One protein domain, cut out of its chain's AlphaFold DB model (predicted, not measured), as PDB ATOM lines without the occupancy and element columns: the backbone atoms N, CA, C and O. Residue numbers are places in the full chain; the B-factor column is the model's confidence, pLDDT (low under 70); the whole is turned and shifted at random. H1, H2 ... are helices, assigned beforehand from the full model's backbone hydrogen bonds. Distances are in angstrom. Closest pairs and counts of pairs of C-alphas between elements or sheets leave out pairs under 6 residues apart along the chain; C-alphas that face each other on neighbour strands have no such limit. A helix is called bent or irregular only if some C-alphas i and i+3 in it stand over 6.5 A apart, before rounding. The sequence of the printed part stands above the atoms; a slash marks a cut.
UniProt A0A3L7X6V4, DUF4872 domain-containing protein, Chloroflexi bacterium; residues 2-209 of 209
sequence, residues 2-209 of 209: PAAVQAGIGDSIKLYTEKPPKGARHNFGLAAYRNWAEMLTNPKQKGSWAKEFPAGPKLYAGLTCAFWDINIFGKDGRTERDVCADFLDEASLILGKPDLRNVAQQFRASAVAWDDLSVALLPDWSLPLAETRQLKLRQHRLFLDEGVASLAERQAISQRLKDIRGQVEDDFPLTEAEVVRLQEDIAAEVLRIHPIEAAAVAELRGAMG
ATOM      1  N   PRO A   2      24.681 -20.819 -35.392       89.06
ATOM      2  CA  PRO A   2      25.129 -21.542 -34.186       89.06
ATOM      3  C   PRO A   2      24.317 -22.806 -33.858       89.06
ATOM      4  O   PRO A   2      24.888 -23.863 -33.617       89.06
ATOM      5  N   ALA A   3      22.984 -22.739 -33.961       92.00
ATOM      6  CA  ALA A   3      22.113 -23.894 -33.722       92.00
ATOM      7  C   ALA A   3      22.364 -25.068 -34.691       92.00
ATOM      8  O   ALA A   3      22.255 -26.221 -34.291       92.00
ATOM      9  N   ALA A   4      22.730 -24.784 -35.946       93.62
ATOM     10  CA  ALA A   4      23.035 -25.819 -36.934       93.62
ATOM     11  C   ALA A   4      24.390 -26.488 -36.650       93.62
ATOM     12  O   ALA A   4      24.483 -27.707 -36.718       93.62
ATOM     13  N   VAL A   5      25.409 -25.708 -36.264       95.00
ATOM     14  CA  VAL A   5      26.724 -26.235 -35.846       95.00
ATOM     15  C   VAL A   5      26.570 -27.127 -34.613       95.00
ATOM     16  O   VAL A   5      27.063 -28.252 -34.592       95.00
ATOM     17  N   GLN A   6      25.814 -26.666 -33.614       95.38
ATOM     18  CA  GLN A   6      25.517 -27.444 -32.413       95.38
ATOM     19  C   GLN A   6      24.752 -28.739 -32.727       95.38
ATOM     20  O   GLN A   6      25.105 -29.792 -32.198       95.38
ATOM     21  N   ALA A   7      23.734 -28.682 -33.591       94.94
ATOM     22  CA  ALA A   7      22.993 -29.871 -34.010       94.94
ATOM     23  C   ALA A   7      23.894 -30.872 -34.749       94.94
ATOM     24  O   ALA A   7      23.867 -32.057 -34.427       94.94
ATOM     25  N   GLY A   8      24.742 -30.391 -35.665       94.38
ATOM     26  CA  GLY A   8      25.697 -31.220 -36.401       94.38
ATOM     27  C   GLY A   8      26.668 -31.957 -35.479       94.38
ATOM     28  O   GLY A   8      26.790 -33.175 -35.577       94.38
ATOM     29  N   ILE A   9      27.282 -31.254 -34.518       96.25
ATOM     30  CA  ILE A   9      28.149 -31.882 -33.505       96.25
ATOM     31  C   ILE A   9      27.368 -32.921 -32.687       96.25
ATOM     32  O   ILE A   9      27.860 -34.025 -32.444       96.25
ATOM     33  N   GLY A  10      26.140 -32.588 -32.280       95.94
ATOM     34  CA  GLY A  10      25.259 -33.507 -31.565       95.94
ATOM     35  C   GLY A  10      24.997 -34.796 -32.345       95.94
ATOM     36  O   GLY A  10      25.099 -35.887 -31.786       95.94
ATOM     37  N   ASP A  11      24.714 -34.695 -33.641       93.38
ATOM     38  CA  ASP A  11      24.487 -35.859 -34.496       93.38
ATOM     39  C   ASP A  11      25.769 -36.668 -34.730       93.38
ATOM     40  O   ASP A  11      25.721 -37.900 -34.690       93.38
ATOM     41  N   SER A  12      26.935 -36.022 -34.851       92.94
ATOM     42  CA  SER A  12      28.228 -36.720 -34.880       92.94
ATOM     43  C   SER A  12      28.460 -37.546 -33.610       92.94
ATOM     44  O   SER A  12      28.820 -38.720 -33.701       92.94
ATOM     45  N   ILE A  13      28.188 -36.991 -32.422       95.38
ATOM     46  CA  ILE A  13      28.293 -37.730 -31.149       95.38
ATOM     47  C   ILE A  13      27.379 -38.966 -31.161       95.38
ATOM     48  O   ILE A  13      27.792 -40.048 -30.722       95.38
ATOM     49  N   LYS A  14      26.147 -38.839 -31.670       93.56
ATOM     50  CA  LYS A  14      25.218 -39.974 -31.778       93.56
ATOM     51  C   LYS A  14      25.757 -41.045 -32.721       93.56
ATOM     52  O   LYS A  14      25.742 -42.213 -32.356       93.56
ATOM     53  N   LEU A  15      26.315 -40.673 -33.876       91.31
ATOM     54  CA  LEU A  15      26.905 -41.637 -34.818       91.31
ATOM     55  C   LEU A  15      28.052 -42.457 -34.203       91.31
ATOM     56  O   LEU A  15      28.213 -43.628 -34.543       91.31
ATOM     57  N   TYR A  16      28.812 -41.883 -33.268       93.56
ATOM     58  CA  TYR A  16      29.853 -42.616 -32.544       93.56
ATOM     59  C   TYR A  16      29.322 -43.551 -31.455       93.56
ATOM     60  O   TYR A  16      29.969 -44.554 -31.140       93.56
ATOM     61  N   THR A  17      28.192 -43.218 -30.830       94.00
ATOM     62  CA  THR A  17      27.814 -43.803 -29.531       94.00
ATOM     63  C   THR A  17      26.499 -44.574 -29.541       94.00
ATOM     64  O   THR A  17      26.311 -45.486 -28.724       94.00
ATOM     65  N   GLU A  18      25.619 -44.269 -30.486       92.44
ATOM     66  CA  GLU A  18      24.291 -44.848 -30.624       92.44
ATOM     67  C   GLU A  18      24.233 -45.870 -31.761       92.44
ATOM     68  O   GLU A  18      25.126 -45.999 -32.598       92.44
ATOM     69  N   LYS A  19      23.157 -46.656 -31.777       89.38
ATOM     70  CA  LYS A  19      22.890 -47.572 -32.885       89.38
ATOM     71  C   LYS A  19      22.462 -46.743 -34.107       89.38
ATOM     72  O   LYS A  19      21.572 -45.906 -33.962       89.38
ATOM     73  N   PRO A  20      23.001 -47.007 -35.309       85.75
ATOM     74  CA  PRO A  20      22.558 -46.313 -36.513       85.75
ATOM     75  C   PRO A  20      21.091 -46.651 -36.845       85.75
ATOM     76  O   PRO A  20      20.604 -47.728 -36.474       85.75
ATOM     77  N   PRO A  21      20.397 -45.807 -37.631       83.81
ATOM     78  CA  PRO A  21      19.037 -46.094 -38.097       83.81
ATOM     79  C   PRO A  21      18.924 -47.409 -38.884       83.81
ATOM     80  O   PRO A  21      17.893 -48.081 -38.849       83.81
ATOM     81  N   LYS A  22      19.997 -47.800 -39.585       85.69
ATOM     82  CA  LYS A  22      20.101 -49.039 -40.362       85.69
ATOM     83  C   LYS A  22      21.410 -49.752 -40.027       85.69
ATOM     84  O   LYS A  22      22.462 -49.125 -40.010       85.69
ATOM     85  N   GLY A  23      21.345 -51.065 -39.803       86.38
ATOM     86  CA  GLY A  23      22.509 -51.897 -39.475       86.38
ATOM     87  C   GLY A  23      22.623 -52.270 -37.992       86.38
ATOM     88  O   GLY A  23      21.768 -51.946 -37.163       86.38
ATOM     89  N   ALA A  24      23.671 -53.028 -37.668       87.19
ATOM     90  CA  ALA A  24      23.941 -53.502 -36.315       87.19
ATOM     91  C   ALA A  24      24.895 -52.554 -35.577       87.19
ATOM     92  O   ALA A  24      25.825 -52.026 -36.174       87.19
ATOM     93  N   ARG A  25      24.702 -52.380 -34.262       88.25
ATOM     94  CA  ARG A  25      25.525 -51.480 -33.431       88.25
ATOM     95  C   ARG A  25      27.023 -51.781 -33.534       88.25
ATOM     96  O   ARG A  25      27.818 -50.861 -33.577       88.25
ATOM     97  N   HIS A  26      27.397 -53.055 -33.596       89.81
ATOM     98  CA  HIS A  26      28.792 -53.490 -33.674       89.81
ATOM     99  C   HIS A  26      29.457 -53.223 -35.037       89.81
ATOM    100  O   HIS A  26      30.620 -53.552 -35.195       89.81
ATOM    101  N   ASN A  27      28.751 -52.635 -36.008       88.19
ATOM    102  CA  ASN A  27      29.321 -52.236 -37.301       88.19
ATOM    103  C   ASN A  27      29.524 -50.718 -37.419       88.19
ATOM    104  O   ASN A  27      29.950 -50.254 -38.470       88.19
ATOM    105  N   PHE A  28      29.180 -49.937 -36.388       89.38
ATOM    106  CA  PHE A  28      29.220 -48.475 -36.441       89.38
ATOM    107  C   PHE A  28      29.773 -47.866 -35.150       89.38
ATOM    108  O   PHE A  28      29.666 -48.448 -34.066       89.38
ATOM    109  N   GLY A  29      30.354 -46.671 -35.285       92.31
ATOM    110  CA  GLY A  29      30.894 -45.895 -34.173       92.31
ATOM    111  C   GLY A  29      31.958 -46.646 -33.369       92.31
ATOM    112  O   GLY A  29      32.636 -47.543 -33.866       92.31
ATOM    113  N   LEU A  30      32.073 -46.317 -32.082       95.25
ATOM    114  CA  LEU A  30      33.096 -46.880 -31.193       95.25
ATOM    115  C   LEU A  30      32.960 -48.402 -31.001       95.25
ATOM    116  O   LEU A  30      33.931 -49.093 -30.703       95.25
ATOM    117  N   ALA A  31      31.758 -48.956 -31.178       94.44
ATOM    118  CA  ALA A  31      31.547 -50.398 -31.076       94.44
ATOM    119  C   ALA A  31      32.143 -51.174 -32.266       94.44
ATOM    120  O   ALA A  31      32.441 -52.359 -32.110       94.44
ATOM    121  N   ALA A  32      32.340 -50.518 -33.417       95.25
ATOM    122  CA  ALA A  32      32.875 -51.141 -34.625       95.25
ATOM    123  C   ALA A  32      34.323 -51.604 -34.474       95.25
ATOM    124  O   ALA A  32      34.660 -52.675 -34.966       95.25
ATOM    125  N   TYR A  33      35.158 -50.850 -33.755       96.62
ATOM    126  CA  TYR A  33      36.584 -51.158 -33.604       96.62
ATOM    127  C   TYR A  33      36.825 -52.542 -33.010       96.62
ATOM    128  O   TYR A  33      37.559 -53.347 -33.576       96.62
ATOM    129  N   ARG A  34      36.153 -52.853 -31.892       95.56
ATOM    130  CA  ARG A  34      36.280 -54.170 -31.252       95.56
ATOM    131  C   ARG A  34      35.795 -55.282 -32.171       95.56
ATOM    132  O   ARG A  34      36.494 -56.268 -32.343       95.56
ATOM    133  N   ASN A  35      34.637 -55.095 -32.798       96.44
ATOM    134  CA  ASN A  35      34.097 -56.094 -33.711       96.44
ATOM    135  C   ASN A  35      35.002 -56.319 -34.931       96.44
ATOM    136  O   ASN A  35      35.168 -57.457 -35.348       96.44
ATOM    137  N   TRP A  36      35.610 -55.267 -35.484       97.38
ATOM    138  CA  TRP A  36      36.540 -55.398 -36.603       97.38
ATOM    139  C   TRP A  36      37.817 -56.142 -36.189       97.38
ATOM    140  O   TRP A  36      38.215 -57.085 -36.871       97.38
ATOM    141  N   ALA A  37      38.400 -55.805 -35.035       97.75
ATOM    142  CA  ALA A  37      39.547 -56.528 -34.486       97.75
ATOM    143  C   ALA A  37      39.229 -58.012 -34.212       97.75
ATOM    144  O   ALA A  37      40.029 -58.891 -34.534       97.75
ATOM    145  N   GLU A  38      38.040 -58.313 -33.682       97.31
ATOM    146  CA  GLU A  38      37.575 -59.692 -33.508       97.31
ATOM    147  C   GLU A  38      37.404 -60.396 -34.865       97.31
ATOM    148  O   GLU A  38      37.874 -61.518 -35.029       97.31
ATOM    149  N   MET A  39      36.819 -59.738 -35.876       97.56
ATOM    150  CA  MET A  39      36.660 -60.325 -37.214       97.56
ATOM    151  C   MET A  39      38.009 -60.661 -37.862       97.56
ATOM    152  O   MET A  39      38.079 -61.614 -38.639       97.56
ATOM    153  N   LEU A  40      39.064 -59.903 -37.556       97.94
ATOM    154  CA  LEU A  40      40.426 -60.156 -38.030       97.94
ATOM    155  C   LEU A  40      41.082 -61.345 -37.316       97.94
ATOM    156  O   LEU A  40      41.730 -62.154 -37.965       97.94
ATOM    157  N   THR A  41      40.886 -61.477 -36.002       97.56
ATOM    158  CA  THR A  41      41.676 -62.388 -35.147       97.56
ATOM    159  C   THR A  41      40.934 -63.647 -34.694       97.56
ATOM    160  O   THR A  41      41.553 -64.621 -34.269       97.56
ATOM    161  N   ASN A  42      39.602 -63.680 -34.792       97.31
ATOM    162  CA  ASN A  42      38.778 -64.812 -34.385       97.31
ATOM    163  C   ASN A  42      38.213 -65.563 -35.606       97.31
ATOM    164  O   ASN A  42      37.105 -65.262 -36.065       97.31
ATOM    165  N   PRO A  43      38.881 -66.626 -36.093       94.50
ATOM    166  CA  PRO A  43      38.430 -67.375 -37.270       94.50
ATOM    167  C   PRO A  43      37.086 -68.093 -37.061       94.50
ATOM    168  O   PRO A  43      36.441 -68.526 -38.017       94.50
ATOM    169  N   LYS A  44      36.623 -68.251 -35.813       95.00
ATOM    170  CA  LYS A  44      35.330 -68.885 -35.519       95.00
ATOM    171  C   LYS A  44      34.165 -67.906 -35.624       95.00
ATOM    172  O   LYS A  44      33.047 -68.363 -35.865       95.00
ATOM    173  N   GLN A  45      34.406 -66.599 -35.522       93.88
ATOM    174  CA  GLN A  45      33.360 -65.581 -35.599       93.88
ATOM    175  C   GLN A  45      32.620 -65.624 -36.944       93.88
ATOM    176  O   GLN A  45      33.146 -66.048 -37.982       93.88
ATOM    177  N   LYS A  46      31.353 -65.210 -36.932       91.88
ATOM    178  CA  LYS A  46      30.586 -64.966 -38.155       91.88
ATOM    179  C   LYS A  46      31.141 -63.720 -38.855       91.88
ATOM    180  O   LYS A  46      31.249 -62.681 -38.218       91.88
ATOM    181  N   GLY A  47      31.454 -63.821 -40.146       92.38
ATOM    182  CA  GLY A  47      32.085 -62.729 -40.895       92.38
ATOM    183  C   GLY A  47      33.582 -62.565 -40.615       92.38
ATOM    184  O   GLY A  47      34.152 -61.535 -40.957       92.38
ATOM    185  N   SER A  48      34.233 -63.552 -39.987       96.62
ATOM    186  CA  SER A  48      35.685 -63.524 -39.787       96.62
ATOM    187  C   SER A  48      36.420 -63.408 -41.123       96.62
ATOM    188  O   SER A  48      36.069 -64.109 -42.080       96.62
ATOM    189  N   TRP A  49      37.497 -62.631 -41.164       97.25
ATOM    190  CA  TRP A  49      38.313 -62.441 -42.359       97.25
ATOM    191  C   TRP A  49      38.905 -63.752 -42.868       97.25
ATOM    192  O   TRP A  49      38.911 -63.972 -44.069       97.25
ATOM    193  N   ALA A  50      39.249 -64.691 -41.985       95.44
ATOM    194  CA  ALA A  50      39.673 -66.034 -42.386       95.44
ATOM    195  C   ALA A  50      38.659 -66.778 -43.293       95.44
ATOM    196  O   ALA A  50      39.056 -67.631 -44.083       95.44
ATOM    197  N   LYS A  51      37.356 -66.467 -43.193       96.19
ATOM    198  CA  LYS A  51      36.284 -67.085 -43.999       96.19
ATOM    199  C   LYS A  51      35.903 -66.243 -45.211       96.19
ATOM    200  O   LYS A  51      35.758 -66.779 -46.305       96.19
ATOM    201  N   GLU A  52      35.707 -64.941 -45.008       97.00
ATOM    202  CA  GLU A  52      35.260 -64.022 -46.066       97.00
ATOM    203  C   GLU A  52      36.397 -63.690 -47.044       97.00
ATOM    204  O   GLU A  52      36.197 -63.586 -48.257       97.00
ATOM    205  N   PHE A  53      37.612 -63.595 -46.509       97.25
ATOM    206  CA  PHE A  53      38.823 -63.146 -47.182       97.25
ATOM    207  C   PHE A  53      39.984 -64.129 -46.948       97.25
ATOM    208  O   PHE A  53      41.000 -63.752 -46.359       97.25
ATOM    209  N   PRO A  54      39.857 -65.400 -47.381       96.19
ATOM    210  CA  PRO A  54      40.963 -66.348 -47.296       96.19
ATOM    211  C   PRO A  54      42.182 -65.835 -48.079       96.19
ATOM    212  O   PRO A  54      42.034 -65.025 -49.004       96.19
ATOM    213  N   ALA A  55      43.369 -66.335 -47.714       96.06
ATOM    214  CA  ALA A  55      44.626 -66.029 -48.397       96.06
ATOM    215  C   ALA A  55      44.480 -66.187 -49.921       96.06
ATOM    216  O   ALA A  55      43.815 -67.112 -50.395       96.06
ATOM    217  N   GLY A  56      45.053 -65.249 -50.678       96.50
ATOM    218  CA  GLY A  56      44.839 -65.133 -52.117       96.50
ATOM    219  C   GLY A  56      44.105 -63.847 -52.529       96.50
ATOM    220  O   GLY A  56      44.063 -62.858 -51.786       96.50
ATOM    221  N   PRO A  57      43.467 -63.854 -53.713       96.38
ATOM    222  CA  PRO A  57      42.841 -62.669 -54.309       96.38
ATOM    223  C   PRO A  57      41.760 -62.020 -53.448       96.38
ATOM    224  O   PRO A  57      41.567 -60.805 -53.502       96.38
ATOM    225  N   LYS A  58      41.049 -62.815 -52.636       97.75
ATOM    226  CA  LYS A  58      40.002 -62.304 -51.743       97.75
ATOM    227  C   LYS A  58      40.585 -61.477 -50.602       97.75
ATOM    228  O   LYS A  58      40.064 -60.398 -50.339       97.75
ATOM    229  N   LEU A  59      41.670 -61.933 -49.973       98.31
ATOM    230  CA  LEU A  59      42.372 -61.147 -48.957       98.31
ATOM    231  C   LEU A  59      42.925 -59.848 -49.540       98.31
ATOM    232  O   LEU A  59      42.668 -58.780 -48.993       98.31
ATOM    233  N   TYR A  60      43.580 -59.911 -50.698       98.38
ATOM    234  CA  TYR A  60      44.045 -58.705 -51.387       98.38
ATOM    235  C   TYR A  60      42.901 -57.727 -51.706       98.38
ATOM    236  O   TYR A  60      43.027 -56.519 -51.486       98.38
ATOM    237  N   ALA A  61      41.753 -58.229 -52.170       97.88
ATOM    238  CA  ALA A  61      40.567 -57.407 -52.393       97.88
ATOM    239  C   ALA A  61      40.046 -56.772 -51.092       97.88
ATOM    240  O   ALA A  61      39.746 -55.581 -51.089       97.88
ATOM    241  N   GLY A  62      39.988 -57.523 -49.987       97.88
ATOM    242  CA  GLY A  62      39.577 -57.011 -48.675       97.88
ATOM    243  C   GLY A  62      40.492 -55.895 -48.159       97.88
ATOM    244  O   GLY A  62      40.011 -54.818 -47.807       97.88
ATOM    245  N   LEU A  63      41.811 -56.110 -48.198       98.44
ATOM    246  CA  LEU A  63      42.819 -55.128 -47.777       98.44
ATOM    247  C   LEU A  63      42.742 -53.844 -48.611       98.44
ATOM    248  O   LEU A  63      42.695 -52.738 -48.074       98.44
ATOM    249  N   THR A  64      42.685 -53.984 -49.937       98.06
ATOM    250  CA  THR A  64      42.644 -52.829 -50.844       98.06
ATOM    251  C   THR A  64      41.315 -52.080 -50.810       98.06
ATOM    252  O   THR A  64      41.315 -50.869 -51.040       98.06
ATOM    253  N   CYS A  65      40.207 -52.765 -50.515       97.19
ATOM    254  CA  CYS A  65      38.900 -52.151 -50.284       97.19
ATOM    255  C   CYS A  65      38.922 -51.307 -49.005       97.19
ATOM    256  O   CYS A  65      38.645 -50.113 -49.069       97.19
ATOM    257  N   ALA A  66      39.358 -51.885 -47.880       96.25
ATOM    258  CA  ALA A  66      39.481 -51.161 -46.617       96.25
ATOM    259  C   ALA A  66      40.423 -49.950 -46.744       96.25
ATOM    260  O   ALA A  66      40.085 -48.848 -46.316       96.25
ATOM    261  N   PHE A  67      41.572 -50.123 -47.405       97.00
ATOM    262  CA  PHE A  67      42.501 -49.025 -47.667       97.00
ATOM    263  C   PHE A  67      41.843 -47.893 -48.470       97.00
ATOM    264  O   PHE A  67      42.018 -46.717 -48.145       97.00
ATOM    265  N   TRP A  68      41.089 -48.235 -49.519       95.12
ATOM    266  CA  TRP A  68      40.400 -47.261 -50.363       95.12
ATOM    267  C   TRP A  68      39.302 -46.507 -49.602       95.12
ATOM    268  O   TRP A  68      39.235 -45.283 -49.713       95.12
ATOM    269  N   ASP A  69      38.514 -47.198 -48.774       92.94
ATOM    270  CA  ASP A  69      37.485 -46.581 -47.929       92.94
ATOM    271  C   ASP A  69      38.083 -45.612 -46.897       92.94
ATOM    272  O   ASP A  69      37.477 -44.591 -46.569       92.94
ATOM    273  N   ILE A  70      39.278 -45.908 -46.379       91.94
ATOM    274  CA  ILE A  70      39.965 -45.066 -45.390       91.94
ATOM    275  C   ILE A  70      40.582 -43.824 -46.039       91.94
ATOM    276  O   ILE A  70      40.451 -42.725 -45.495       91.94
ATOM    277  N   ASN A  71      41.226 -43.992 -47.198       91.19
ATOM    278  CA  ASN A  71      42.136 -42.987 -47.752       91.19
ATOM    279  C   ASN A  71      41.597 -42.210 -48.956       91.19
ATOM    280  O   ASN A  71      42.049 -41.096 -49.198       91.19
ATOM    281  N   ILE A  72      40.695 -42.795 -49.751       89.50
ATOM    282  CA  ILE A  72      40.417 -42.314 -51.116       89.50
ATOM    283  C   ILE A  72      38.942 -41.978 -51.319       89.50
ATOM    284  O   ILE A  72      38.626 -40.944 -51.906       89.50
ATOM    285  N   PHE A  73      38.023 -42.844 -50.886       85.75
ATOM    286  CA  PHE A  73      36.611 -42.703 -51.239       85.75
ATOM    287  C   PHE A  73      35.961 -41.464 -50.622       85.75
ATOM    288  O   PHE A  73      35.530 -41.495 -49.475       85.75
ATOM    289  N   GLY A  74      35.853 -40.398 -51.421       71.88
ATOM    290  CA  GLY A  74      35.236 -39.135 -51.015       71.88
ATOM    291  C   GLY A  74      36.057 -38.341 -49.999       71.88
ATOM    292  O   GLY A  74      35.491 -37.472 -49.354       71.88
ATOM    293  N   LYS A  75      37.356 -38.644 -49.844       75.94
ATOM    294  CA  LYS A  75      38.209 -38.132 -48.760       75.94
ATOM    295  C   LYS A  75      39.536 -37.593 -49.288       75.94
ATOM    296  O   LYS A  75      40.052 -38.082 -50.294       75.94
ATOM    297  N   ASP A  76      40.134 -36.665 -48.546       73.50
ATOM    298  CA  ASP A  76      41.546 -36.265 -48.689       73.50
ATOM    299  C   ASP A  76      42.437 -37.010 -47.670       73.50
ATOM    300  O   ASP A  76      43.290 -36.430 -47.006       73.50
ATOM    301  N   GLY A  77      42.202 -38.319 -47.501       75.56
ATOM    302  CA  GLY A  77      42.937 -39.167 -46.553       75.56
ATOM    303  C   GLY A  77      42.404 -39.174 -45.112       75.56
ATOM    304  O   GLY A  77      41.393 -38.543 -44.785       75.56
ATOM    305  N   ARG A  78      43.082 -39.946 -44.244       80.06
ATOM    306  CA  ARG A  78      42.946 -39.938 -42.767       80.06
ATOM    307  C   ARG A  78      41.529 -40.066 -42.205       80.06
ATOM    308  O   ARG A  78      41.246 -39.594 -41.105       80.06
ATOM    309  N   THR A  79      40.596 -40.669 -42.942       81.06
ATOM    310  CA  THR A  79      39.162 -40.704 -42.585       81.06
ATOM    311  C   THR A  79      38.548 -39.333 -42.249       81.06
ATOM    312  O   THR A  79      37.634 -39.247 -41.424       81.06
ATOM    313  N   GLU A  80      39.050 -38.266 -42.883       89.06
ATOM    314  CA  GLU A  80      38.588 -36.875 -42.710       89.06
ATOM    315  C   GLU A  80      38.741 -36.331 -41.282       89.06
ATOM    316  O   GLU A  80      38.106 -35.341 -40.916       89.06
ATOM    317  N   ARG A  81      39.582 -36.952 -40.443       93.62
ATOM    318  CA  ARG A  81      39.769 -36.482 -39.064       93.62
ATOM    319  C   ARG A  81      40.403 -35.100 -38.986       93.62
ATOM    320  O   ARG A  81      40.013 -34.330 -38.115       93.62
ATOM    321  N   ASP A  82      41.280 -34.758 -39.925       93.62
ATOM    322  CA  ASP A  82      41.828 -33.402 -40.032       93.62
ATOM    323  C   ASP A  82      40.737 -32.386 -40.409       93.62
ATOM    324  O   ASP A  82      40.611 -31.359 -39.750       93.62
ATOM    325  N   VAL A  83      39.855 -32.717 -41.360       92.94
ATOM    326  CA  VAL A  83      38.696 -31.872 -41.719       92.94
ATOM    327  C   VAL A  83      37.763 -31.679 -40.520       92.94
ATOM    328  O   VAL A  83      37.277 -30.578 -40.265       92.94
ATOM    329  N   CYS A  84      37.523 -32.743 -39.747       94.31
ATOM    330  CA  CYS A  84      36.749 -32.659 -38.513       94.31
ATOM    331  C   CYS A  84      37.434 -31.757 -37.473       94.31
ATOM    332  O   CYS A  84      36.760 -30.957 -36.828       94.31
ATOM    333  N   ALA A  85      38.757 -31.848 -37.328       97.06
ATOM    334  CA  ALA A  85      39.519 -31.003 -36.419       97.06
ATOM    335  C   ALA A  85      39.469 -29.522 -36.821       97.06
ATOM    336  O   ALA A  85      39.202 -28.678 -35.966       97.06
ATOM    337  N   ASP A  86      39.645 -29.207 -38.104       96.88
ATOM    338  CA  ASP A  86      39.547 -27.836 -38.616       96.88
ATOM    339  C   ASP A  86      38.137 -27.266 -38.394       96.88
ATOM    340  O   ASP A  86      37.977 -26.152 -37.889       96.88
ATOM    341  N   PHE A  87      37.101 -28.075 -38.643       96.69
ATOM    342  CA  PHE A  87      35.724 -27.715 -38.309       96.69
ATOM    343  C   PHE A  87      35.537 -27.420 -36.811       96.69
ATOM    344  O   PHE A  87      34.842 -26.469 -36.454       96.69
ATOM    345  N   LEU A  88      36.137 -28.209 -35.914       98.12
ATOM    346  CA  LEU A  88      36.032 -27.990 -34.466       98.12
ATOM    347  C   LEU A  88      36.771 -26.727 -34.006       98.12
ATOM    348  O   LEU A  88      36.284 -26.030 -33.110       98.12
ATOM    349  N   ASP A  89      37.893 -26.388 -34.643       98.38
ATOM    350  CA  ASP A  89      38.584 -25.121 -34.405       98.38
ATOM    351  C   ASP A  89      37.698 -23.926 -34.791       98.38
ATOM    352  O   ASP A  89      37.568 -22.981 -34.004       98.38
ATOM    353  N   GLU A  90      37.000 -23.981 -35.928       97.81
ATOM    354  CA  GLU A  90      36.033 -22.947 -36.327       97.81
ATOM    355  C   GLU A  90      34.800 -22.917 -35.409       97.81
ATOM    356  O   GLU A  90      34.367 -21.852 -34.951       97.81
ATOM    357  N   ALA A  91      34.254 -24.087 -35.070       97.88
ATOM    358  CA  ALA A  91      33.111 -24.219 -34.174       97.88
ATOM    359  C   ALA A  91      33.404 -23.658 -32.775       97.88
ATOM    360  O   ALA A  91      32.501 -23.090 -32.151       97.88
ATOM    361  N   SER A  92      34.657 -23.740 -32.301       97.88
ATOM    362  CA  SER A  92      35.078 -23.135 -31.029       97.88
ATOM    363  C   SER A  92      34.797 -21.632 -30.986       97.88
ATOM    364  O   SER A  92      34.333 -21.117 -29.965       97.88
ATOM    365  N   LEU A  93      35.001 -20.941 -32.113       97.44
ATOM    366  CA  LEU A  93      34.750 -19.511 -32.258       97.44
ATOM    367  C   LEU A  93      33.255 -19.228 -32.423       97.44
ATOM    368  O   LEU A  93      32.718 -18.361 -31.740       97.44
ATOM    369  N   ILE A  94      32.573 -19.981 -33.292       97.31
ATOM    370  CA  ILE A  94      31.150 -19.768 -33.608       97.31
ATOM    371  C   ILE A  94      30.257 -19.992 -32.380       97.31
ATOM    372  O   ILE A  94      29.262 -19.287 -32.200       97.31
ATOM    373  N   LEU A  95      30.590 -20.984 -31.552       97.06
ATOM    374  CA  LEU A  95      29.802 -21.375 -30.382       97.06
ATOM    375  C   LEU A  95      30.303 -20.755 -29.071       97.06
ATOM    376  O   LEU A  95      29.652 -20.933 -28.044       97.06
ATOM    377  N   GLY A  96      31.453 -20.068 -29.081       96.56
ATOM    378  CA  GLY A  96      32.092 -19.567 -27.860       96.56
ATOM    379  C   GLY A  96      32.513 -20.688 -26.902       96.56
ATOM    380  O   GLY A  96      32.409 -20.532 -25.687       96.56
ATOM    381  N   LYS A  97      32.947 -21.834 -27.444       97.31
ATOM    382  CA  LYS A  97      33.318 -23.049 -26.699       97.31
ATOM    383  C   LYS A  97      34.792 -23.393 -26.958       97.31
ATOM    384  O   LYS A  97      35.073 -24.204 -27.841       97.31
ATOM    385  N   PRO A  98      35.745 -22.780 -26.229       96.75
ATOM    386  CA  PRO A  98      37.176 -22.947 -26.498       96.75
ATOM    387  C   PRO A  98      37.662 -24.394 -26.337       96.75
ATOM    388  O   PRO A  98      38.589 -24.791 -27.039       96.75
ATOM    389  N   ASP A  99      37.002 -25.196 -25.497       96.94
ATOM    390  CA  ASP A  99      37.342 -26.608 -25.270       96.94
ATOM    391  C   ASP A  99      37.251 -27.465 -26.542       96.94
ATOM    392  O   ASP A  99      37.942 -28.476 -26.649       96.94
ATOM    393  N   LEU A 100      36.483 -27.039 -27.555       98.00
ATOM    394  CA  LEU A 100      36.423 -27.725 -28.851       98.00
ATOM    395  C   LEU A 100      37.786 -27.776 -29.562       98.00
ATOM    396  O   LEU A 100      38.027 -28.699 -30.334       98.00
ATOM    397  N   ARG A 101      38.711 -26.857 -29.255       97.56
ATOM    398  CA  ARG A 101      40.086 -26.894 -29.783       97.56
ATOM    399  C   ARG A 101      40.903 -28.048 -29.208       97.56
ATOM    400  O   ARG A 101      41.735 -28.619 -29.905       97.56
ATOM    401  N   ASN A 102      40.657 -28.420 -27.951       95.75
ATOM    402  CA  ASN A 102      41.308 -29.586 -27.348       95.75
ATOM    403  C   ASN A 102      40.811 -30.866 -28.028       95.75
ATOM    404  O   ASN A 102      41.608 -31.719 -28.415       95.75
ATOM    405  N   VAL A 103      39.503 -30.937 -28.291       97.69
ATOM    406  CA  VAL A 103      38.902 -32.033 -29.060       97.69
ATOM    407  C   VAL A 103      39.479 -32.098 -30.479       97.69
ATOM    408  O   VAL A 103      39.798 -33.186 -30.959       97.69
ATOM    409  N   ALA A 104      39.681 -30.952 -31.139       97.94
ATOM    410  CA  ALA A 104      40.313 -30.888 -32.456       97.94
ATOM    411  C   ALA A 104      41.714 -31.529 -32.455       97.94
ATOM    412  O   ALA A 104      42.034 -32.312 -33.349       97.94
ATOM    413  N   GLN A 105      42.535 -31.278 -31.427       97.44
ATOM    414  CA  GLN A 105      43.851 -31.922 -31.300       97.44
ATOM    415  C   GLN A 105      43.755 -33.445 -31.166       97.44
ATOM    416  O   GLN A 105      44.561 -34.166 -31.753       97.44
ATOM    417  N   GLN A 106      42.747 -33.959 -30.459       96.69
ATOM    418  CA  GLN A 106      42.538 -35.404 -30.375       96.69
ATOM    419  C   GLN A 106      42.113 -36.016 -31.712       96.69
ATOM    420  O   GLN A 106      42.559 -37.110 -32.053       96.69
ATOM    421  N   PHE A 107      41.301 -35.315 -32.508       97.25
ATOM    422  CA  PHE A 107      40.985 -35.779 -33.857       97.25
ATOM    423  C   PHE A 107      42.206 -35.763 -34.779       97.25
ATOM    424  O   PHE A 107      42.384 -36.719 -35.526       97.25
ATOM    425  N   ARG A 108      43.116 -34.788 -34.655       97.06
ATOM    426  CA  ARG A 108      44.415 -34.823 -35.359       97.06
ATOM    427  C   ARG A 108      45.275 -36.013 -34.924       97.06
ATOM    428  O   ARG A 108      45.879 -36.678 -35.759       97.06
ATOM    429  N   ALA A 109      45.280 -36.352 -33.633       96.69
ATOM    430  CA  ALA A 109      45.941 -37.567 -33.152       96.69
ATOM    431  C   ALA A 109      45.288 -38.847 -33.715       96.69
ATOM    432  O   ALA A 109      45.992 -39.782 -34.095       96.69
ATOM    433  N   SER A 110      43.954 -38.878 -33.827       96.75
ATOM    434  CA  SER A 110      43.235 -39.967 -34.501       96.75
ATOM    435  C   SER A 110      43.607 -40.050 -35.985       96.75
ATOM    436  O   SER A 110      43.818 -41.143 -36.500       96.75
ATOM    437  N   ALA A 111      43.765 -38.910 -36.662       95.69
ATOM    438  CA  ALA A 111      44.172 -38.836 -38.063       95.69
ATOM    439  C   ALA A 111      45.501 -39.573 -38.309       95.69
ATOM    440  O   ALA A 111      45.587 -40.403 -39.210       95.69
ATOM    441  N   VAL A 112      46.498 -39.338 -37.448       95.94
ATOM    442  CA  VAL A 112      47.783 -40.060 -37.479       95.94
ATOM    443  C   VAL A 112      47.574 -41.559 -37.258       95.94
ATOM    444  O   VAL A 112      48.138 -42.374 -37.981       95.94
ATOM    445  N   ALA A 113      46.718 -41.943 -36.308       96.88
ATOM    446  CA  ALA A 113      46.465 -43.355 -36.046       96.88
ATOM    447  C   ALA A 113      45.783 -44.086 -37.222       96.88
ATOM    448  O   ALA A 113      46.067 -45.253 -37.492       96.88
ATOM    449  N   TRP A 114      44.920 -43.389 -37.962       96.62
ATOM    450  CA  TRP A 114      44.324 -43.897 -39.198       96.62
ATOM    451  C   TRP A 114      45.333 -44.025 -40.353       96.62
ATOM    452  O   TRP A 114      45.193 -44.934 -41.178       96.62
ATOM    453  N   ASP A 115      46.355 -43.166 -40.412       94.31
ATOM    454  CA  ASP A 115      47.468 -43.318 -41.362       94.31
ATOM    455  C   ASP A 115      48.289 -44.579 -41.051       94.31
ATOM    456  O   ASP A 115      48.580 -45.364 -41.957       94.31
ATOM    457  N   ASP A 116      48.589 -44.839 -39.776       96.50
ATOM    458  CA  ASP A 116      49.314 -46.051 -39.366       96.50
ATOM    459  C   ASP A 116      48.528 -47.328 -39.719       96.50
ATOM    460  O   ASP A 116      49.084 -48.276 -40.277       96.50
ATOM    461  N   LEU A 117      47.204 -47.338 -39.506       97.50
ATOM    462  CA  LEU A 117      46.337 -48.435 -39.958       97.50
ATOM    463  C   LEU A 117      46.376 -48.612 -41.486       97.50
ATOM    464  O   LEU A 117      46.332 -49.733 -41.996       97.50
ATOM    465  N   SER A 118      46.484 -47.516 -42.235       95.62
ATOM    466  CA  SER A 118      46.595 -47.558 -43.697       95.62
ATOM    467  C   SER A 118      47.904 -48.200 -44.160       95.62
ATOM    468  O   SER A 118      47.918 -48.915 -45.164       95.62
ATOM    469  N   VAL A 119      48.990 -47.990 -43.411       97.25
ATOM    470  CA  VAL A 119      50.267 -48.691 -43.601       97.25
ATOM    471  C   VAL A 119      50.122 -50.169 -43.238       97.25
ATOM    472  O   VAL A 119      50.528 -51.010 -44.036       97.25
ATOM    473  N   ALA A 120      49.490 -50.499 -42.109       98.19
ATOM    474  CA  ALA A 120      49.282 -51.883 -41.675       98.19
ATOM    475  C   ALA A 120      48.436 -52.707 -42.663       98.19
ATOM    476  O   ALA A 120      48.713 -53.884 -42.877       98.19
ATOM    477  N   LEU A 121      47.444 -52.094 -43.318       98.25
ATOM    478  CA  LEU A 121      46.631 -52.753 -44.350       98.25
ATOM    479  C   LEU A 121      47.440 -53.159 -45.588       98.25
ATOM    480  O   LEU A 121      47.124 -54.160 -46.229       98.25
ATOM    481  N   LEU A 122      48.454 -52.376 -45.957       98.31
ATOM    482  CA  LEU A 122      49.271 -52.598 -47.149       98.31
ATOM    483  C   LEU A 122      50.753 -52.341 -46.822       98.31
ATOM    484  O   LEU A 122      51.275 -51.299 -47.217       98.31
ATOM    485  N   PRO A 123      51.420 -53.231 -46.070       98.19
ATOM    486  CA  PRO A 123      52.670 -52.925 -45.372       98.19
ATOM    487  C   PRO A 123      53.924 -52.989 -46.247       98.19
ATOM    488  O   PRO A 123      53.973 -53.707 -47.243       98.19
ATOM    489  N   ASP A 124      54.982 -52.297 -45.810       97.50
ATOM    490  CA  ASP A 124      56.265 -52.193 -46.528       97.50
ATOM    491  C   ASP A 124      57.052 -53.503 -46.611       97.50
ATOM    492  O   ASP A 124      57.839 -53.701 -47.536       97.50
ATOM    493  N   TRP A 125      56.829 -54.419 -45.668       96.88
ATOM    494  CA  TRP A 125      57.499 -55.718 -45.660       96.88
ATOM    495  C   TRP A 125      56.985 -56.666 -46.758       96.88
ATOM    496  O   TRP A 125      57.638 -57.668 -47.038       96.88
ATOM    497  N   SER A 126      55.857 -56.350 -47.409       96.75
ATOM    498  CA  SER A 126      55.367 -57.053 -48.598       96.75
ATOM    499  C   SER A 126      55.420 -56.117 -49.802       96.75
ATOM    500  O   SER A 126      54.581 -55.226 -49.944       96.75
ATOM    501  N   LEU A 127      56.392 -56.328 -50.695       96.00
ATOM    502  CA  LEU A 127      56.616 -55.443 -51.846       96.00
ATOM    503  C   LEU A 127      55.350 -55.210 -52.699       96.00
ATOM    504  O   LEU A 127      55.050 -54.044 -52.969       96.00
ATOM    505  N   PRO A 128      54.550 -56.236 -53.073       96.69
ATOM    506  CA  PRO A 128      53.337 -56.009 -53.863       96.69
ATOM    507  C   PRO A 128      52.276 -55.172 -53.133       96.69
ATOM    508  O   PRO A 128      51.574 -54.373 -53.760       96.69
ATOM    509  N   LEU A 129      52.153 -55.320 -51.809       98.31
ATOM    510  CA  LEU A 129      51.202 -54.543 -51.010       98.31
ATOM    511  C   LEU A 129      51.673 -53.094 -50.845       98.31
ATOM    512  O   LEU A 129      50.892 -52.170 -51.088       98.31
ATOM    513  N   ALA A 130      52.952 -52.888 -50.528       98.38
ATOM    514  CA  ALA A 130      53.564 -51.568 -50.421       98.38
ATOM    515  C   ALA A 130      53.430 -50.767 -51.726       98.38
ATOM    516  O   ALA A 130      53.010 -49.606 -51.720       98.38
ATOM    517  N   GLU A 131      53.722 -51.403 -52.863       98.50
ATOM    518  CA  GLU A 131      53.588 -50.780 -54.179       98.50
ATOM    519  C   GLU A 131      52.122 -50.438 -54.481       98.50
ATOM    520  O   GLU A 131      51.816 -49.325 -54.913       98.50
ATOM    521  N   THR A 132      51.191 -51.346 -54.171       98.56
ATOM    522  CA  THR A 132      49.748 -51.093 -54.315       98.56
ATOM    523  C   THR A 132      49.314 -49.847 -53.545       98.56
ATOM    524  O   THR A 132      48.570 -49.020 -54.082       98.56
ATOM    525  N   ARG A 133      49.795 -49.681 -52.306       97.94
ATOM    526  CA  ARG A 133      49.522 -48.513 -51.459       97.94
ATOM    527  C   ARG A 133      49.992 -47.223 -52.128       97.94
ATOM    528  O   ARG A 133      49.208 -46.292 -52.308       97.94
ATOM    529  N   GLN A 134      51.259 -47.191 -52.539       98.19
ATOM    530  CA  GLN A 134      51.886 -46.024 -53.164       98.19
ATOM    531  C   GLN A 134      51.190 -45.634 -54.471       98.19
ATOM    532  O   GLN A 134      50.878 -44.462 -54.681       98.19
ATOM    533  N   LEU A 135      50.893 -46.612 -55.328       98.50
ATOM    534  CA  LEU A 135      50.215 -46.395 -56.605       98.50
ATOM    535  C   LEU A 135      48.802 -45.839 -56.417       98.50
ATOM    536  O   LEU A 135      48.421 -44.895 -57.109       98.50
ATOM    537  N   LYS A 136      48.032 -46.375 -55.462       97.38
ATOM    538  CA  LYS A 136      46.684 -45.878 -55.153       97.38
ATOM    539  C   LYS A 136      46.705 -44.436 -54.648       97.38
ATOM    540  O   LYS A 136      45.915 -43.623 -55.124       97.38
ATOM    541  N   LEU A 137      47.624 -44.102 -53.739       95.88
ATOM    542  CA  LEU A 137      47.781 -42.734 -53.236       95.88
ATOM    543  C   LEU A 137      48.220 -41.769 -54.342       95.88
ATOM    544  O   LEU A 137      47.630 -40.701 -54.494       95.88
ATOM    545  N   ARG A 138      49.204 -42.162 -55.160       96.81
ATOM    546  CA  ARG A 138      49.682 -41.358 -56.291       96.81
ATOM    547  C   ARG A 138      48.575 -41.108 -57.305       96.81
ATOM    548  O   ARG A 138      48.375 -39.974 -57.718       96.81
ATOM    549  N   GLN A 139      47.824 -42.144 -57.676       96.50
ATOM    550  CA  GLN A 139      46.709 -42.011 -58.612       96.50
ATOM    551  C   GLN A 139      45.639 -41.041 -58.102       96.50
ATOM    552  O   GLN A 139      45.113 -40.260 -58.897       96.50
ATOM    553  N   HIS A 140      45.325 -41.084 -56.803       95.00
ATOM    554  CA  HIS A 140      44.377 -40.161 -56.175       95.00
ATOM    555  C   HIS A 140      44.895 -38.721 -56.195       95.00
ATOM    556  O   HIS A 140      44.199 -37.827 -56.668       95.00
ATOM    557  N   ARG A 141      46.149 -38.506 -55.785       93.94
ATOM    558  CA  ARG A 141      46.783 -37.179 -55.774       93.94
ATOM    559  C   ARG A 141      46.841 -36.555 -57.172       93.94
ATOM    560  O   ARG A 141      46.394 -35.433 -57.355       93.94
ATOM    561  N   LEU A 142      47.259 -37.324 -58.178       96.06
ATOM    562  CA  LEU A 142      47.253 -36.907 -59.587       96.06
ATOM    563  C   LEU A 142      45.864 -36.490 -60.085       96.06
ATOM    564  O   LEU A 142      45.743 -35.625 -60.952       96.06
ATOM    565  N   PHE A 143      44.807 -37.144 -59.604       94.00
ATOM    566  CA  PHE A 143      43.447 -36.775 -59.977       94.00
ATOM    567  C   PHE A 143      43.029 -35.448 -59.333       94.00
ATOM    568  O   PHE A 143      42.465 -34.610 -60.032       94.00
ATOM    569  N   LEU A 144      43.318 -35.262 -58.041       92.38
ATOM    570  CA  LEU A 144      42.969 -34.044 -57.305       92.38
ATOM    571  C   LEU A 144      43.754 -32.819 -57.790       92.38
ATOM    572  O   LEU A 144      43.158 -31.765 -58.000       92.38
ATOM    573  N   ASP A 145      45.060 -32.968 -58.006       94.88
ATOM    574  CA  ASP A 145      45.953 -31.834 -58.255       94.88
ATOM    575  C   ASP A 145      46.010 -31.449 -59.744       94.88
ATOM    576  O   ASP A 145      46.101 -30.271 -60.087       94.88
ATOM    577  N   GLU A 146      45.941 -32.435 -60.648       95.75
ATOM    578  CA  GLU A 146      46.192 -32.235 -62.086       95.75
ATOM    579  C   GLU A 146      44.995 -32.590 -62.986       95.75
ATOM    580  O   GLU A 146      44.976 -32.271 -64.181       95.75
ATOM    581  N   GLY A 147      43.977 -33.266 -62.447       94.19
ATOM    582  CA  GLY A 147      42.745 -33.594 -63.161       94.19
ATOM    583  C   GLY A 147      42.975 -34.351 -64.476       94.19
ATOM    584  O   GLY A 147      43.387 -35.514 -64.499       94.19
ATOM    585  N   VAL A 148      42.629 -33.719 -65.602       95.94
ATOM    586  CA  VAL A 148      42.744 -34.330 -66.937       95.94
ATOM    587  C   VAL A 148      44.191 -34.420 -67.428       95.94
ATOM    588  O   VAL A 148      44.507 -35.334 -68.187       95.94
ATOM    589  N   ALA A 149      45.078 -33.525 -66.977       97.81
ATOM    590  CA  ALA A 149      46.469 -33.494 -67.428       97.81
ATOM    591  C   ALA A 149      47.231 -34.774 -67.039       97.81
ATOM    592  O   ALA A 149      48.060 -35.257 -67.805       97.81
ATOM    593  N   SER A 150      46.857 -35.398 -65.918       98.06
ATOM    594  CA  SER A 150      47.456 -36.642 -65.425       98.06
ATOM    595  C   SER A 150      46.875 -37.928 -66.034       98.06
ATOM    596  O   SER A 150      47.182 -39.026 -65.563       98.06
ATOM    597  N   LEU A 151      46.010 -37.849 -67.059       97.75
ATOM    598  CA  LEU A 151      45.279 -39.014 -67.584       97.75
ATOM    599  C   LEU A 151      46.203 -40.170 -68.001       97.75
ATOM    600  O   LEU A 151      45.960 -41.309 -67.603       97.75
ATOM    601  N   ALA A 152      47.256 -39.884 -68.771       98.19
ATOM    602  CA  ALA A 152      48.180 -40.907 -69.261       98.19
ATOM    603  C   ALA A 152      48.912 -41.619 -68.107       98.19
ATOM    604  O   ALA A 152      49.030 -42.844 -68.092       98.19
ATOM    605  N   GLU A 153      49.338 -40.865 -67.092       98.19
ATOM    606  CA  GLU A 153      50.005 -41.424 -65.917       98.19
ATOM    607  C   GLU A 153      49.047 -42.268 -65.066       98.19
ATOM    608  O   GLU A 153      49.375 -43.387 -64.669       98.19
ATOM    609  N   ARG A 154      47.814 -41.798 -64.851       98.12
ATOM    610  CA  ARG A 154      46.793 -42.565 -64.121       98.12
ATOM    611  C   ARG A 154      46.390 -43.849 -64.853       98.12
ATOM    612  O   ARG A 154      46.049 -44.831 -64.183       98.12
ATOM    613  N   GLN A 155      46.452 -43.876 -66.185       98.38
ATOM    614  CA  GLN A 155      46.272 -45.093 -66.986       98.38
ATOM    615  C   GLN A 155      47.436 -46.072 -66.793       98.38
ATOM    616  O   GLN A 155      47.186 -47.253 -66.557       98.38
ATOM    617  N   ALA A 156      48.683 -45.592 -66.798       98.56
ATOM    618  CA  ALA A 156      49.852 -46.426 -66.509       98.56
ATOM    619  C   ALA A 156      49.789 -47.029 -65.095       98.56
ATOM    620  O   ALA A 156      50.003 -48.230 -64.921       98.56
ATOM    621  N   ILE A 157      49.397 -46.233 -64.093       98.62
ATOM    622  CA  ILE A 157      49.182 -46.724 -62.724       98.62
ATOM    623  C   ILE A 157      48.069 -47.778 -62.680       98.62
ATOM    624  O   ILE A 157      48.233 -48.820 -62.047       98.62
ATOM    625  N   SER A 158      46.948 -47.544 -63.370       98.38
ATOM    626  CA  SER A 158      45.849 -48.517 -63.445       98.38
ATOM    627  C   SER A 158      46.307 -49.848 -64.037       98.38
ATOM    628  O   SER A 158      45.933 -50.906 -63.531       98.38
ATOM    629  N   GLN A 159      47.142 -49.799 -65.078       98.69
ATOM    630  CA  GLN A 159      47.713 -50.998 -65.675       98.69
ATOM    631  C   GLN A 159      48.643 -51.715 -64.690       98.69
ATOM    632  O   GLN A 159      48.474 -52.911 -64.476       98.69
ATOM    633  N   ARG A 160      49.534 -50.997 -63.995       98.56
ATOM    634  CA  ARG A 160      50.416 -51.615 -62.994       98.56
ATOM    635  C   ARG A 160      49.640 -52.258 -61.840       98.56
ATOM    636  O   ARG A 160      49.962 -53.368 -61.432       98.56
ATOM    637  N   LEU A 161      48.583 -51.608 -61.348       98.50
ATOM    638  CA  LEU A 161      47.693 -52.173 -60.324       98.50
ATOM    639  C   LEU A 161      46.981 -53.445 -60.808       98.50
ATOM    640  O   LEU A 161      46.758 -54.364 -60.017       98.50
ATOM    641  N   LYS A 162      46.626 -53.507 -62.098       98.38
ATOM    642  CA  LYS A 162      46.066 -54.710 -62.725       98.38
ATOM    643  C   LYS A 162      47.105 -55.831 -62.798       98.38
ATOM    644  O   LYS A 162      46.766 -56.966 -62.479       98.38
ATOM    645  N   ASP A 163      48.347 -55.513 -63.148       98.38
ATOM    646  CA  ASP A 163      49.434 -56.493 -63.211       98.38
ATOM    647  C   ASP A 163      49.745 -57.069 -61.821       98.38
ATOM    648  O   ASP A 163      49.851 -58.283 -61.678       98.38
ATOM    649  N   ILE A 164      49.808 -56.226 -60.779       98.06
ATOM    650  CA  ILE A 164      49.983 -56.681 -59.386       98.06
ATOM    651  C   ILE A 164      48.837 -57.605 -58.973       98.06
ATOM    652  O   ILE A 164      49.073 -58.645 -58.364       98.06
ATOM    653  N   ARG A 165      47.588 -57.265 -59.320       97.75
ATOM    654  CA  ARG A 165      46.451 -58.152 -59.048       97.75
ATOM    655  C   ARG A 165      46.624 -59.512 -59.738       97.75
ATOM    656  O   ARG A 165      46.372 -60.516 -59.087       97.75
ATOM    657  N   GLY A 166      47.060 -59.539 -60.999       97.81
ATOM    658  CA  GLY A 166      47.350 -60.789 -61.710       97.81
ATOM    659  C   GLY A 166      48.437 -61.611 -61.011       97.81
ATOM    660  O   GLY A 166      48.246 -62.792 -60.764       97.81
ATOM    661  N   GLN A 167      49.521 -60.963 -60.573       96.44
ATOM    662  CA  GLN A 167      50.589 -61.618 -59.804       96.44
ATOM    663  C   GLN A 167      50.067 -62.239 -58.502       96.44
ATOM    664  O   GLN A 167      50.406 -63.368 -58.191       96.44
ATOM    665  N   VAL A 168      49.206 -61.527 -57.769       96.00
ATOM    666  CA  VAL A 168      48.564 -62.009 -56.533       96.00
ATOM    667  C   VAL A 168      47.584 -63.164 -56.794       96.00
ATOM    668  O   VAL A 168      47.373 -63.996 -55.909       96.00
ATOM    669  N   GLU A 169      46.945 -63.189 -57.967       95.56
ATOM    670  CA  GLU A 169      46.076 -64.284 -58.417       95.56
ATOM    671  C   GLU A 169      46.867 -65.549 -58.760       95.56
ATOM    672  O   GLU A 169      46.415 -66.640 -58.411       95.56
ATOM    673  N   ASP A 170      48.043 -65.396 -59.365       96.62
ATOM    674  CA  ASP A 170      48.915 -66.507 -59.751       96.62
ATOM    675  C   ASP A 170      49.748 -67.046 -58.573       96.62
ATOM    676  O   ASP A 170      49.860 -68.260 -58.395       96.62
ATOM    677  N   ASP A 171      50.324 -66.152 -57.764       95.44
ATOM    678  CA  ASP A 171      51.209 -66.462 -56.637       95.44
ATOM    679  C   ASP A 171      51.002 -65.447 -55.499       95.44
ATOM    680  O   ASP A 171      51.487 -64.309 -55.518       95.44
ATOM    681  N   PHE A 172      50.210 -65.839 -54.500       97.06
ATOM    682  CA  PHE A 172      49.876 -64.952 -53.391       97.06
ATOM    683  C   PHE A 172      51.129 -64.643 -52.553       97.06
ATOM    684  O   PHE A 172      51.763 -65.569 -52.051       97.06
ATOM    685  N   PRO A 173      51.473 -63.362 -52.308       95.25
ATOM    686  CA  PRO A 173      52.803 -62.995 -51.822       95.25
ATOM    687  C   PRO A 173      53.042 -63.258 -50.331       95.25
ATOM    688  O   PRO A 173      54.090 -62.870 -49.821       95.25
ATOM    689  N   LEU A 174      52.070 -63.831 -49.613       97.75
ATOM    690  CA  LEU A 174      52.149 -64.061 -48.173       97.75
ATOM    691  C   LEU A 174      51.970 -65.538 -47.845       97.75
ATOM    692  O   LEU A 174      51.033 -66.188 -48.312       97.75
ATOM    693  N   THR A 175      52.807 -66.030 -46.940       97.38
ATOM    694  CA  THR A 175      52.601 -67.315 -46.269       97.38
ATOM    695  C   THR A 175      51.433 -67.250 -45.281       97.38
ATOM    696  O   THR A 175      51.010 -66.175 -44.853       97.38
ATOM    697  N   GLU A 176      50.930 -68.406 -44.840       96.56
ATOM    698  CA  GLU A 176      49.880 -68.466 -43.809       96.56
ATOM    699  C   GLU A 176      50.284 -67.735 -42.517       96.56
ATOM    700  O   GLU A 176      49.483 -66.998 -41.946       96.56
ATOM    701  N   ALA A 177      51.542 -67.883 -42.086       97.31
ATOM    702  CA  ALA A 177      52.061 -67.207 -40.898       97.31
ATOM    703  C   ALA A 177      52.098 -65.679 -41.070       97.31
ATOM    704  O   ALA A 177      51.783 -64.938 -40.141       97.31
ATOM    705  N   GLU A 178      52.439 -65.193 -42.265       98.19
ATOM    706  CA  GLU A 178      52.430 -63.760 -42.568       98.19
ATOM    707  C   GLU A 178      51.018 -63.193 -42.688       98.19
ATOM    708  O   GLU A 178      50.808 -62.041 -42.321       98.19
ATOM    709  N   VAL A 179      50.043 -63.988 -43.143       98.31
ATOM    710  CA  VAL A 179      48.624 -63.599 -43.125       98.31
ATOM    711  C   VAL A 179      48.126 -63.430 -41.692       98.31
ATOM    712  O   VAL A 179      47.451 -62.442 -41.409       98.31
ATOM    713  N   VAL A 180      48.474 -64.352 -40.789       98.06
ATOM    714  CA  VAL A 180      48.121 -64.234 -39.365       98.06
ATOM    715  C   VAL A 180      48.758 -62.985 -38.761       98.06
ATOM    716  O   VAL A 180      48.034 -62.156 -38.212       98.06
ATOM    717  N   ARG A 181      50.071 -62.788 -38.954       97.88
ATOM    718  CA  ARG A 181      50.774 -61.580 -38.490       97.88
ATOM    719  C   ARG A 181      50.113 -60.305 -39.016       97.88
ATOM    720  O   ARG A 181      49.839 -59.398 -38.246       97.88
ATOM    721  N   LEU A 182      49.812 -60.251 -40.315       98.50
ATOM    722  CA  LEU A 182      49.148 -59.105 -40.936       98.50
ATOM    723  C   LEU A 182      47.795 -58.803 -40.275       98.50
ATOM    724  O   LEU A 182      47.489 -57.648 -39.995       98.50
ATOM    725  N   GLN A 183      46.974 -59.825 -40.028       98.44
ATOM    726  CA  GLN A 183      45.668 -59.653 -39.386       98.44
ATOM    727  C   GLN A 183      45.794 -59.177 -37.934       98.44
ATOM    728  O   GLN A 183      45.002 -58.336 -37.506       98.44
ATOM    729  N   GLU A 184      46.785 -59.678 -37.196       98.44
ATOM    730  CA  GLU A 184      47.102 -59.236 -35.836       98.44
ATOM    731  C   GLU A 184      47.590 -57.780 -35.808       98.44
ATOM    732  O   GLU A 184      47.090 -56.997 -34.999       98.44
ATOM    733  N   ASP A 185      48.473 -57.389 -36.732       98.44
ATOM    734  CA  ASP A 185      48.975 -56.016 -36.868       98.44
ATOM    735  C   ASP A 185      47.827 -55.036 -37.177       98.44
ATOM    736  O   ASP A 185      47.671 -54.012 -36.509       98.44
ATOM    737  N   ILE A 186      46.952 -55.373 -38.137       98.62
ATOM    738  CA  ILE A 186      45.765 -54.559 -38.458       98.62
ATOM    739  C   ILE A 186      44.848 -54.454 -37.233       98.62
ATOM    740  O   ILE A 186      44.365 -53.368 -36.911       98.62
ATOM    741  N   ALA A 187      44.598 -55.563 -36.530       98.56
ATOM    742  CA  ALA A 187      43.740 -55.561 -35.349       98.56
ATOM    743  C   ALA A 187      44.317 -54.695 -34.219       98.56
ATOM    744  O   ALA A 187      43.560 -53.979 -33.557       98.56
ATOM    745  N   ALA A 188      45.636 -54.717 -34.019       98.50
ATOM    746  CA  ALA A 188      46.319 -53.870 -33.050       98.50
ATOM    747  C   ALA A 188      46.138 -52.380 -33.380       98.50
ATOM    748  O   ALA A 188      45.754 -51.608 -32.497       98.50
ATOM    749  N   GLU A 189      46.310 -51.983 -34.645       98.44
ATOM    750  CA  GLU A 189      46.101 -50.595 -35.075       98.44
ATOM    751  C   GLU A 189      44.639 -50.145 -34.922       98.44
ATOM    752  O   GLU A 189      44.365 -49.079 -34.367       98.44
ATOM    753  N   VAL A 190      43.674 -50.990 -35.302       97.88
ATOM    754  CA  VAL A 190      42.237 -50.727 -35.085       97.88
ATOM    755  C   VAL A 190      41.935 -50.502 -33.598       97.88
ATOM    756  O   VAL A 190      41.209 -49.571 -33.234       97.88
ATOM    757  N   LEU A 191      42.493 -51.329 -32.713       98.12
ATOM    758  CA  LEU A 191      42.292 -51.194 -31.268       98.12
ATOM    759  C   LEU A 191      43.028 -49.995 -30.668       98.12
ATOM    760  O   LEU A 191      42.569 -49.472 -29.652       98.12
ATOM    761  N   ARG A 192      44.116 -49.529 -31.287       98.00
ATOM    762  CA  ARG A 192      44.837 -48.320 -30.875       98.00
ATOM    763  C   ARG A 192      44.063 -47.040 -31.199       98.00
ATOM    764  O   ARG A 192      44.097 -46.105 -30.401       98.00
ATOM    765  N   ILE A 193      43.313 -47.012 -32.304       97.88
ATOM    766  CA  ILE A 193      42.445 -45.875 -32.668       97.88
ATOM    767  C   ILE A 193      41.300 -45.706 -31.659       97.88
ATOM    768  O   ILE A 193      40.970 -44.586 -31.263       97.88
ATOM    769  N   HIS A 194      40.704 -46.812 -31.200       97.38
ATOM    770  CA  HIS A 194      39.526 -46.789 -30.328       97.38
ATOM    771  C   HIS A 194      39.650 -45.873 -29.090       97.38
ATOM    772  O   HIS A 194      38.760 -45.044 -28.900       97.38
ATOM    773  N   PRO A 195      40.667 -45.993 -28.210       97.44
ATOM    774  CA  PRO A 195      40.772 -45.137 -27.030       97.44
ATOM    775  C   PRO A 195      40.984 -43.658 -27.377       97.44
ATOM    776  O   PRO A 195      40.472 -42.812 -26.648       97.44
ATOM    777  N   ILE A 196      41.668 -43.348 -28.487       97.38
ATOM    778  CA  ILE A 196      41.881 -41.968 -28.955       97.38
ATOM    779  C   ILE A 196      40.533 -41.339 -29.313       97.38
ATOM    780  O   ILE A 196      40.170 -40.285 -28.796       97.38
ATOM    781  N   GLU A 197      39.739 -42.014 -30.145       97.31
ATOM    782  CA  GLU A 197      38.431 -41.486 -30.538       97.31
ATOM    783  C   GLU A 197      37.406 -41.530 -29.404       97.31
ATOM    784  O   GLU A 197      36.561 -40.644 -29.306       97.31
ATOM    785  N   ALA A 198      37.473 -42.521 -28.513       97.38
ATOM    786  CA  ALA A 198      36.596 -42.576 -27.349       97.38
ATOM    787  C   ALA A 198      36.825 -41.377 -26.415       97.38
ATOM    788  O   ALA A 198      35.851 -40.792 -25.937       97.38
ATOM    789  N   ALA A 199      38.085 -40.995 -26.187       97.31
ATOM    790  CA  ALA A 199      38.438 -39.808 -25.415       97.31
ATOM    791  C   ALA A 199      37.982 -38.520 -26.123       97.31
ATOM    792  O   ALA A 199      37.292 -37.706 -25.508       97.31
ATOM    793  N   ALA A 200      38.245 -38.396 -27.430       97.12
ATOM    794  CA  ALA A 200      37.802 -37.254 -28.230       97.12
ATOM    795  C   ALA A 200      36.278 -37.069 -28.179       97.12
ATOM    796  O   ALA A 200      35.783 -35.970 -27.941       97.12
ATOM    797  N   VAL A 201      35.508 -38.148 -28.347       97.25
ATOM    798  CA  VAL A 201      34.037 -38.108 -28.319       97.25
ATOM    799  C   VAL A 201      33.504 -37.805 -26.915       97.25
ATOM    800  O   VAL A 201      32.487 -37.119 -26.784       97.25
ATOM    801  N   ALA A 202      34.167 -38.291 -25.861       97.38
ATOM    802  CA  ALA A 202      33.798 -37.972 -24.486       97.38
ATOM    803  C   ALA A 202      34.008 -36.482 -24.173       97.38
ATOM    804  O   ALA A 202      33.106 -35.844 -23.627       97.38
ATOM    805  N   GLU A 203      35.145 -35.910 -24.574       97.00
ATOM    806  CA  GLU A 203      35.404 -34.473 -24.431       97.00
ATOM    807  C   GLU A 203      34.483 -33.632 -25.313       97.00
ATOM    808  O   GLU A 203      33.954 -32.624 -24.848       97.00
ATOM    809  N   LEU A 204      34.202 -34.073 -26.543       97.12
ATOM    810  CA  LEU A 204      33.243 -33.410 -27.428       97.12
ATOM    811  C   LEU A 204      31.861 -33.328 -26.782       97.12
ATOM    812  O   LEU A 204      31.221 -32.280 -26.807       97.12
ATOM    813  N   ARG A 205      31.411 -34.420 -26.153       96.69
ATOM    814  CA  ARG A 205      30.161 -34.435 -25.393       96.69
ATOM    815  C   ARG A 205      30.209 -33.458 -24.219       96.69
ATOM    816  O   ARG A 205      29.275 -32.679 -24.070       96.69
ATOM    817  N   GLY A 206      31.287 -33.461 -23.434       96.06
ATOM    818  CA  GLY A 206      31.463 -32.535 -22.310       96.06
ATOM    819  C   GLY A 206      31.454 -31.064 -22.737       96.06
ATOM    820  O   GLY A 206      30.779 -30.246 -22.117       96.06
ATOM    821  N   ALA A 207      32.121 -30.735 -23.845       95.38
ATOM    822  CA  ALA A 207      32.138 -29.387 -24.407       95.38
ATOM    823  C   ALA A 207      30.746 -28.936 -24.877       95.38
ATOM    824  O   ALA A 207      30.438 -27.739 -24.856       95.38
ATOM    825  N   MET A 208      29.885 -29.870 -25.288       93.56
ATOM    826  CA  MET A 208      28.543 -29.556 -25.771       93.56
ATOM    827  C   MET A 208      27.487 -29.371 -24.676       93.56
ATOM    828  O   MET A 208      26.520 -28.653 -24.946       93.56
ATOM    829  N   GLY A 209      27.727 -29.869 -23.459       82.06
ATOM    830  CA  GLY A 209      26.799 -29.778 -22.324       82.06
ATOM    831  C   GLY A 209      25.816 -30.936 -22.299       82.06
ATOM    832  O   GLY A 209      24.768 -30.820 -22.971       82.06
TER     833      GLY A 209
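What this domain is: This is residues 2 to 209 of the 209 residues of the protein "DUF4872 domain-containing protein" of Chloroflexi bacterium (UniProt A0A3L7X6V4). The model is a bundle of helices built along one long helix, H9, with H2 and H6 packed on it and H5 packed on H6, while a helical hairpin, H7 and H8, splays away at one end. H1 runs on roughly beyond H2 and H4 beyond H5, end to end, and the far end of H8 meets the beginning of H4. The printed part has 208 residues with nine named helices, H1 to H9 in order along the chain, and no named strand; the class is all helix. The whole is compact, with a radius of gyration of the C-alphas of 19.1 A and spans of 58, 49 and 30 A.

Where its parts are: H1, residues 2 to 17, is 22.9 A long and begins at C-alpha 2 (25.129, -21.542, -34.186). H2, residues 29 to 41, follows, and then H3, residues 49 to 52. H4 holds residues 57 to 71. H5, residues 78 to 94, is 25.1 A long and irregular, with C-alphas 79 and 82 lying 8.2 A apart. H6, residues 100 to 121, is 31.2 A long, H7, residues 127 to 146, 27.4 A, and H8, residues 151 to 170, 28.8 A. H9, residues 176 to 208, runs 47.9 A from (49.880, -68.466, -43.809) to (28.543, -29.556, -25.771).

How they stand to each other: Eight helices, H1, H2 and H4 to H9, form a bundle, a group of helices packed together. H1 touches H2 with residues 15 to 17 alone; their closest C-alphas are those of Tyr 16 and Gly 29, 3.8 A apart. H2 touches H9 at a shallow tilt of 11 degrees, opposite ways, closest at the C-alphas of Ala 37 and Ala 187, 4.4 A. H3 touches H2 only at the corner, Leu 40 to Trp 49, 5.3 A between C-alphas. H6 touches H9 at 9 degrees, a shallow tilt, closest at Leu 117 and Glu 189, 5.3 A between C-alphas. H5 and H6 form a hairpin, with the C-alphas of Ala 85 and Ala 104 4.0 A apart. H7 and H8 form another, closest at the C-alphas of Gln 139 and Arg 154, 5.5 A. H4 touches H8 with residues 57 to 60 alone, closest at the C-alphas of Pro 57 and Glu 169, 5.5 A. Among the pairs that are apart are H2 and H6, and H5 and H9. Every O i to N i+4 pair is within hydrogen-bond range in H1, H4, H6, H7 and H8; H2 has 6 of 9, H5 10 of 13 and H9 27 of 29, and H3 is too short for such a pair.

The domain as a whole: The two C-alphas farthest apart are those of Gly 96 and Asp 170, 59.2 A. The printed part has no cut. The link from H1 to H2, with 11 residues, is long. The mean pLDDT of the printed part is 95.3, and no printed residue is under 70.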